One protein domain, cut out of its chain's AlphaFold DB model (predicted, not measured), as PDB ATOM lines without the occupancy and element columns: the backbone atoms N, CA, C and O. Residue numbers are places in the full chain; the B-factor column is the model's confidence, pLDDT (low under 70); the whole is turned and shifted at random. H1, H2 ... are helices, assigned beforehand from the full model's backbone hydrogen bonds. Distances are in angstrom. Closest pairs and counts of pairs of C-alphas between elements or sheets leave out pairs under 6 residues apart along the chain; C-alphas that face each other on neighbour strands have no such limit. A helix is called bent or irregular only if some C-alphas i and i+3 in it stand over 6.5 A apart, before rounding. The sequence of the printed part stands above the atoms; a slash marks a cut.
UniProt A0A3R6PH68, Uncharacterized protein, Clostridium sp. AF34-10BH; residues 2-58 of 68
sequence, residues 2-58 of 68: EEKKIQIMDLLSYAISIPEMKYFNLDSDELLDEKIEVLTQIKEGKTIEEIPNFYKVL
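Overview. This is residues 2 to 58 of the 68 residues of an uncharacterized protein of Clostridium sp. AF34-10BH (UniProt A0A3R6PH68). Two helices, H1 and H3, lie side by side and run the same way, while the short helix H2 stands off from both on the chain that leads from the one to the other. After H3 the rest of the printed part, residues 44 to 58, folds back past H3 and ends beside H2. The printed part has 57 residues with three named helices, in the order H1, H2, H3, and no named strand; its class is all helix, with 28 residues, under half, in named elements. The whole is compact, with a radius of gyration of the C-alphas of 10.1 A, and elongated, spanning 28 by 18 by 17 A.

Along the chain. H1 holds residues 2 to 12 and measures 15.3 A from C-alpha 2 at (-39.569, 20.521, -57.265) to C-alpha 12. H2 holds residues 19 to 23, 8.7 A long, and begins with C-alpha 19 at (-43.121, 17.377, -31.541). It is neither bent nor irregular, but only just: C-alphas 19 and 22 are 6.2 A apart. H3, residues 32 to 43, is 16.4 A long and ends with C-alpha 43 at (-36.290, 29.360, -38.665).

Arrangement. H1 and H3 touch; their closest C-alphas, those of Leu 11 and Leu 39, are 5.7 A apart. They run the same way at a shallow tilt of 28 degrees. H2 is apart from H1 and from H3. In H1 and H3 every O i to N i+4 pair is within hydrogen-bond range; in H2 0 of 1 is, beside 2 of 2 O i to N i+3 pairs.

Size, cuts and confidence. The two farthest C-alphas, those of Glu 2 and Glu 49, are 29.4 A apart. The links H1 to H2 and H2 to H3 are short. The printed part has no cut, its mean pLDDT is 94.7, and no printed residue is under 70.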
ATOM      1  N   GLU A   2     -40.840  21.094 -57.742       83.31
ATOM      2  CA  GLU A   2     -39.569  20.521 -57.265       83.31
ATOM      3  C   GLU A   2     -38.702  21.509 -56.454       83.31
ATOM      4  O   GLU A   2     -38.252  21.172 -55.365       83.31
ATOM      5  N   GLU A   3     -38.582  22.770 -56.891       90.44
ATOM      6  CA  GLU A   3     -37.859  23.817 -56.138       90.44
ATOM      7  C   GLU A   3     -38.458  24.085 -54.747       90.44
ATOM      8  O   GLU A   3     -37.726  24.193 -53.765       90.44
ATOM      9  N   LYS A   4     -39.795  24.134 -54.644       93.25
ATOM     10  CA  LYS A   4     -40.491  24.340 -53.363       93.25
ATOM     11  C   LYS A   4     -40.271  23.159 -52.420       93.25
ATOM     12  O   LYS A   4     -40.017  23.373 -51.242       93.25
ATOM     13  N   LYS A   5     -40.306  21.922 -52.928       93.06
ATOM     14  CA  LYS A   5     -40.018  20.726 -52.123       93.06
ATOM     15  C   LYS A   5     -38.582  20.719 -51.593       93.06
ATOM     16  O   LYS A   5     -38.386  20.439 -50.417       93.06
ATOM     17  N   ILE A   6     -37.598  21.111 -52.408       94.94
ATOM     18  CA  ILE A   6     -36.202  21.261 -51.954       94.94
ATOM     19  C   ILE A   6     -36.099  22.314 -50.843       94.94
ATOM     20  O   ILE A   6     -35.457  22.074 -49.822       94.94
ATOM     21  N   GLN A   7     -36.762  23.461 -51.009       96.69
ATOM     22  CA  GLN A   7     -36.789  24.509 -49.988       96.69
ATOM     23  C   GLN A   7     -37.447  24.034 -48.686       96.69
ATOM     24  O   GLN A   7     -36.922  24.296 -47.605       96.69
ATOM     25  N   ILE A   8     -38.566  23.311 -48.771       96.81
ATOM     26  CA  ILE A   8     -39.237  22.723 -47.607       96.81
ATOM     27  C   ILE A   8     -38.304  21.746 -46.890       96.81
ATOM     28  O   ILE A   8     -38.196  21.817 -45.672       96.81
ATOM     29  N   MET A   9     -37.593  20.880 -47.618       94.69
ATOM     30  CA  MET A   9     -36.637  19.939 -47.021       94.69
ATOM     31  C   MET A   9     -35.509  20.649 -46.256       94.69
ATOM     32  O   MET A   9     -35.167  20.220 -45.156       94.69
ATOM     33  N   ASP A  10     -34.961  21.742 -46.799       96.06
ATOM     34  CA  ASP A  10     -33.946  22.553 -46.107       96.06
ATOM     35  C   ASP A  10     -34.511  23.192 -44.829       96.06
ATOM     36  O   ASP A  10     -33.923  23.088 -43.749       96.06
ATOM     37  N   LEU A  11     -35.695  23.804 -44.928       97.00
ATOM     38  CA  LEU A  11     -36.329  24.495 -43.807       97.00
ATOM     39  C   LEU A  11     -36.842  23.539 -42.717       97.00
ATOM     40  O   LEU A  11     -36.835  23.892 -41.539       97.00
ATOM     41  N   LEU A  12     -37.238  22.315 -43.074       95.19
ATOM     42  CA  LEU A  12     -37.734  21.311 -42.129       95.19
ATOM     43  C   LEU A  12     -36.684  20.952 -41.067       95.19
ATOM     44  O   LEU A  12     -37.038  20.645 -39.929       95.19
ATOM     45  N   SER A  13     -35.393  21.072 -41.398       94.75
ATOM     46  CA  SER A  13     -34.287  20.843 -40.458       94.75
ATOM     47  C   SER A  13     -34.329  21.748 -39.215       94.75
ATOM     48  O   SER A  13     -33.873  21.338 -38.147       94.75
ATOM     49  N   TYR A  14     -34.927  22.941 -39.317       95.38
ATOM     50  CA  TYR A  14     -35.080  23.886 -38.204       95.38
ATOM     51  C   TYR A  14     -36.262  23.541 -37.292       95.38
ATOM     52  O   TYR A  14     -36.329  24.022 -36.164       95.38
ATOM     53  N   ALA A  15     -37.182  22.700 -37.765       94.69
ATOM     54  CA  ALA A  15     -38.410  22.351 -37.065       94.69
ATOM     55  C   ALA A  15     -38.363  20.950 -36.427       94.69
ATOM     56  O   ALA A  15     -39.306  20.559 -35.748       94.69
ATOM     57  N   ILE A  16     -37.265  20.192 -36.580       90.06
ATOM     58  CA  ILE A  16     -37.175  18.789 -36.119       90.06
ATOM     59  C   ILE A  16     -37.374  18.611 -34.609       90.06
ATOM     60  O   ILE A  16     -37.698  17.517 -34.156       90.06
ATOM     61  N   SER A  17     -37.128  19.660 -33.818       91.19
ATOM     62  CA  SER A  17     -37.290  19.627 -32.363       91.19
ATOM     63  C   SER A  17     -38.728  19.872 -31.909       91.19
ATOM     64  O   SER A  17     -38.992  19.779 -30.713       91.19
ATOM     65  N   ILE A  18     -39.636  20.212 -32.826       94.19
ATOM     66  CA  ILE A  18     -41.043  20.495 -32.539       94.19
ATOM     67  C   ILE A  18     -41.835  19.179 -32.647       94.19
ATOM     68  O   ILE A  18     -41.894  18.603 -33.736       94.19
ATOM     69  N   PRO A  19     -42.435  18.672 -31.551       94.06
ATOM     70  CA  PRO A  19     -43.121  17.377 -31.541       94.06
ATOM     71  C   PRO A  19     -44.237  17.235 -32.581       94.06
ATOM     72  O   PRO A  19     -44.420  16.159 -33.152       94.06
ATOM     73  N   GLU A  20     -44.968  18.313 -32.846       92.62
ATOM     74  CA  GLU A  20     -46.098  18.375 -33.771       92.62
ATOM     75  C   GLU A  20     -45.672  18.139 -35.227       92.62
ATOM     76  O   GLU A  20     -46.465  17.649 -36.028       92.62
ATOM     77  N   MET A  21     -44.399  18.379 -35.566       94.56
ATOM     78  CA  MET A  21     -43.869  18.182 -36.922       94.56
ATOM     79  C   MET A  21     -43.859  16.718 -37.373       94.56
ATOM     80  O   MET A  21     -43.664  16.450 -38.555       94.56
ATOM     81  N   LYS A  22     -44.132  15.762 -36.475       94.00
ATOM     82  CA  LYS A  22     -44.408  14.364 -36.848       94.00
ATOM     83  C   LYS A  22     -45.637  14.211 -37.761       94.00
ATOM     84  O   LYS A  22     -45.748  13.193 -38.428       94.00
ATOM     85  N   TYR A  23     -46.538  15.199 -37.764       95.19
ATOM     86  CA  TYR A  23     -47.743  15.247 -38.598       95.19
ATOM     87  C   TYR A  23     -47.552  16.065 -39.890       95.19
ATOM     88  O   TYR A  23     -48.500  16.289 -40.642       95.19
ATOM     89  N   PHE A  24     -46.337  16.560 -40.142       95.31
ATOM     90  CA  PHE A  24     -46.016  17.302 -41.352       95.31
ATOM     91  C   PHE A  24     -45.806  16.341 -42.528       95.31
ATOM     92  O   PHE A  24     -44.846  15.565 -42.549       95.31
ATOM     93  N   ASN A  25     -46.664  16.435 -43.541       95.38
ATOM     94  CA  ASN A  25     -46.598  15.565 -44.709       95.38
ATOM     95  C   ASN A  25     -45.676  16.159 -45.794       95.38
ATOM     96  O   ASN A  25     -46.050  17.072 -46.536       95.38
ATOM     97  N   LEU A  26     -44.443  15.647 -45.885       92.75
ATOM     98  CA  LEU A  26     -43.445  16.100 -46.867       92.75
ATOM     99  C   LEU A  26     -43.755  15.639 -48.302       92.75
ATOM    100  O   LEU A  26     -43.362  16.303 -49.265       92.75
ATOM    101  N   ASP A  27     -44.452  14.512 -48.447       93.12
ATOM    102  CA  ASP A  27     -44.763  13.930 -49.752       93.12
ATOM    103  C   ASP A  27     -45.925  14.660 -50.443       93.12
ATOM    104  O   ASP A  27     -45.963  14.719 -51.678       93.12
ATOM    105  N   SER A  28     -46.816  15.285 -49.666       93.75
ATOM    106  CA  SER A  28     -47.938  16.083 -50.163       93.75
ATOM    107  C   SER A  28     -47.488  17.328 -50.943       93.75
ATOM    108  O   SER A  28     -46.651  18.115 -50.491       93.75
ATOM    109  N   ASP A  29     -48.088  17.517 -52.122       93.69
ATOM    110  CA  ASP A  29     -47.948  18.713 -52.963       93.69
ATOM    111  C   ASP A  29     -48.969  19.818 -52.614       93.69
ATOM    112  O   ASP A  29     -49.002  20.859 -53.273       93.69
ATOM    113  N   GLU A  30     -49.780  19.621 -51.571       94.44
ATOM    114  CA  GLU A  30     -50.707  20.629 -51.056       94.44
ATOM    115  C   GLU A  30     -50.003  21.604 -50.098       94.44
ATOM    116  O   GLU A  30     -48.980  21.290 -49.475       94.44
ATOM    117  N   LEU A  31     -50.563  22.816 -49.988       95.12
ATOM    118  CA  LEU A  31     -50.143  23.855 -49.033       95.12
ATOM    119  C   LEU A  31     -48.645  24.216 -49.092       95.12
ATOM    120  O   LEU A  31     -48.074  24.654 -48.098       95.12
ATOM    121  N   LEU A  32     -47.977  24.029 -50.238       95.75
ATOM    122  CA  LEU A  32     -46.523  24.221 -50.352       95.75
ATOM    123  C   LEU A  32     -46.068  25.632 -49.952       95.75
ATOM    124  O   LEU A  32     -45.011  25.778 -49.345       95.75
ATOM    125  N   ASP A  33     -46.849  26.661 -50.284       96.56
ATOM    126  CA  ASP A  33     -46.532  28.042 -49.905       96.56
ATOM    127  C   ASP A  33     -46.710  28.268 -48.403       96.56
ATOM    128  O   ASP A  33     -45.825  28.827 -47.758       96.56
ATOM    129  N   GLU A  34     -47.797  27.764 -47.815       97.12
ATOM    130  CA  GLU A  34     -48.006  27.831 -46.368       97.12
ATOM    131  C   GLU A  34     -46.957  27.035 -45.587       97.12
ATOM    132  O   GLU A  34     -46.480  27.510 -44.559       97.12
ATOM    133  N   LYS A  35     -46.547  25.862 -46.081       96.94
ATOM    134  CA  LYS A  35     -45.457  25.064 -45.502       96.94
ATOM    135  C   LYS A  35     -44.159  25.867 -45.460       96.94
ATOM    136  O   LYS A  35     -43.497  25.907 -44.426       96.94
ATOM    137  N   ILE A  36     -43.804  26.532 -46.563       97.62
ATOM    138  CA  ILE A  36     -42.609  27.385 -46.633       97.62
ATOM    139  C   ILE A  36     -42.715  28.558 -45.654       97.62
ATOM    140  O   ILE A  36     -41.750  28.833 -44.941       97.62
ATOM    141  N   GLU A  37     -43.864  29.230 -45.596       97.50
ATOM    142  CA  GLU A  37     -44.095  30.373 -44.706       97.50
ATOM    143  C   GLU A  37     -43.978  29.973 -43.228       97.50
ATOM    144  O   GLU A  37     -43.261  30.617 -42.459       97.50
ATOM    145  N   VAL A  38     -44.625  28.874 -42.831       97.19
ATOM    146  CA  VAL A  38     -44.558  28.336 -41.465       97.19
ATOM    147  C   VAL A  38     -43.120  27.975 -41.098       97.19
ATOM    148  O   VAL A  38     -42.606  28.443 -40.082       97.19
ATOM    149  N   LEU A  39     -42.433  27.194 -41.937       97.25
ATOM    150  CA  LEU A  39     -41.067  26.760 -41.647       97.25
ATOM    151  C   LEU A  39     -40.061  27.925 -41.648       97.25
ATOM    152  O   LEU A  39     -39.102  27.913 -40.875       97.25
ATOM    153  N   THR A  40     -40.282  28.955 -42.468       97.94
ATOM    154  CA  THR A  40     -39.463  30.178 -42.458       97.94
ATOM    155  C   THR A  40     -39.608  30.916 -41.131       97.94
ATOM    156  O   THR A  40     -38.604  31.300 -40.535       97.94
ATOM    157  N   GLN A  41     -40.828  31.042 -40.610       97.81
ATOM    158  CA  GLN A  41     -41.061  31.674 -39.311       97.81
ATOM    159  C   GLN A  41     -40.466  30.871 -38.142       97.81
ATOM    160  O   GLN A  41     -39.923  31.467 -37.210       97.81
ATOM    161  N   ILE A  42     -40.489  29.534 -38.210       96.75
ATOM    162  CA  ILE A  42     -39.793  28.670 -37.238       96.75
ATOM    163  C   ILE A  42     -38.288  28.940 -37.277       96.75
ATOM    164  O   ILE A  42     -37.657  29.129 -36.238       96.75
ATOM    165  N   LYS A  43     -37.705  29.019 -38.478       97.06
ATOM    166  CA  LYS A  43     -36.290  29.360 -38.665       97.06
ATOM    167  C   LYS A  43     -35.938  30.751 -38.122       97.06
ATOM    168  O   LYS A  43     -34.833  30.937 -37.617       97.06
ATOM    169  N   GLU A  44     -36.855  31.714 -38.199       97.19
ATOM    170  CA  GLU A  44     -36.709  33.049 -37.594       97.19
ATOM    171  C   GLU A  44     -36.834  33.048 -36.060       97.19
ATOM    172  O   GLU A  44     -36.586  34.070 -35.421       97.19
ATOM    173  N   GLY A  45     -37.168  31.903 -35.457       95.88
ATOM    174  CA  GLY A  45     -37.252  31.723 -34.010       95.88
ATOM    175  C   GLY A  45     -38.625  32.028 -33.416       95.88
ATOM    176  O   GLY A  45     -38.722  32.152 -32.196       95.88
ATOM    177  N   LYS A  46     -39.675  32.151 -34.241       96.81
ATOM    178  CA  LYS A  46     -41.045  32.289 -33.734       96.81
ATOM    179  C   LYS A  46     -41.509  30.987 -33.088       96.81
ATOM    180  O   LYS A  46     -41.189  29.892 -33.555       96.81
ATOM    181  N   THR A  47     -42.286  31.115 -32.023       93.62
ATOM    182  CA  THR A  47     -42.932  29.981 -31.358       93.62
ATOM    183  C   THR A  47     -44.173  29.529 -32.130       93.62
ATOM    184  O   THR A  47     -44.745  30.297 -32.902       93.62
ATOM    185  N   ILE A  48     -44.620  28.287 -31.917       92.94
ATOM    186  CA  ILE A  48     -45.797  27.727 -32.608       92.94
ATOM    187  C   ILE A  48     -47.065  28.580 -32.416       92.94
ATOM    188  O   ILE A  48     -47.872  28.687 -33.333       92.94
ATOM    189  N   GLU A  49     -47.205  29.236 -31.259       92.88
ATOM    190  CA  GLU A  49     -48.338  30.105 -30.914       92.88
ATOM    191  C   GLU A  49     -48.339  31.421 -31.709       92.88
ATOM    192  O   GLU A  49     -49.390  32.015 -31.946       92.88
ATOM    193  N   GLU A  50     -47.163  31.881 -32.141       95.12
ATOM    194  CA  GLU A  50     -46.997  33.114 -32.916       95.12
ATOM    195  C   GLU A  50     -47.167  32.890 -34.422       95.12
ATOM    196  O   GLU A  50     -47.317  33.856 -35.176       95.12
ATOM    197  N   ILE A  51     -47.116  31.634 -34.875       95.38
ATOM    198  CA  ILE A  51     -47.108  31.294 -36.294       95.38
ATOM    199  C   ILE A  51     -48.541  31.049 -36.778       95.38
ATOM    200  O   ILE A  51     -49.157  30.031 -36.441       95.38
ATOM    201  N   PRO A  52     -49.091  31.930 -37.632       91.69
ATOM    202  CA  PRO A  52     -50.390  31.680 -38.229       91.69
ATOM    203  C   PRO A  52     -50.320  30.435 -39.117       91.69
ATOM    204  O   PRO A  52     -49.347  30.222 -39.835       91.69
ATOM    205  N   ASN A  53     -51.394  29.645 -39.118       90.44
ATOM    206  CA  ASN A  53     -51.527  28.432 -39.930       90.44
ATOM    207  C   ASN A  53     -50.552  27.291 -39.582       90.44
ATOM    208  O   ASN A  53     -50.470  26.347 -40.363       90.44
ATOM    209  N   PHE A  54     -49.868  27.318 -38.429       95.19
ATOM    210  CA  PHE A  54     -48.981  26.220 -38.023       95.19
ATOM    211  C   PHE A  54     -49.688  24.854 -38.075       95.19
ATOM    212  O   PHE A  54     -49.244  23.953 -38.774       95.19
ATOM    213  N   TYR A  55     -50.855  24.724 -37.441       93.31
ATOM    214  CA  TYR A  55     -51.614  23.467 -37.466       93.31
ATOM    215  C   TYR A  55     -52.220  23.138 -38.837       93.31
ATOM    216  O   TYR A  55     -52.449  21.974 -39.140       93.31
ATOM    217  N   LYS A  56     -52.434  24.137 -39.706       93.75
ATOM    218  CA  LYS A  56     -52.991  23.931 -41.054       93.75
ATOM    219  C   LYS A  56     -52.056  23.089 -41.929       93.75
ATOM    220  O   LYS A  56     -52.534  22.356 -42.783       93.75
ATOM    221  N   VAL A  57     -50.739  23.225 -41.748       95.31
ATOM    222  CA  VAL A  57     -49.735  22.515 -42.562       95.31
ATOM    223  C   VAL A  57     -49.403  21.114 -42.032       95.31
ATOM    224  O   VAL A  57     -48.611  20.400 -42.647       95.31
ATOM    225  N   LEU A  58     -50.002  20.716 -40.907       95.06
ATOM    226  CA  LEU A  58     -49.884  19.386 -40.317       95.06
ATOM    227  C   LEU A  58     -51.000  18.485 -40.852       95.06
ATOM    228  O   LEU A  58     -51.940  18.151 -40.142       95.06
TER     229      LEU A  58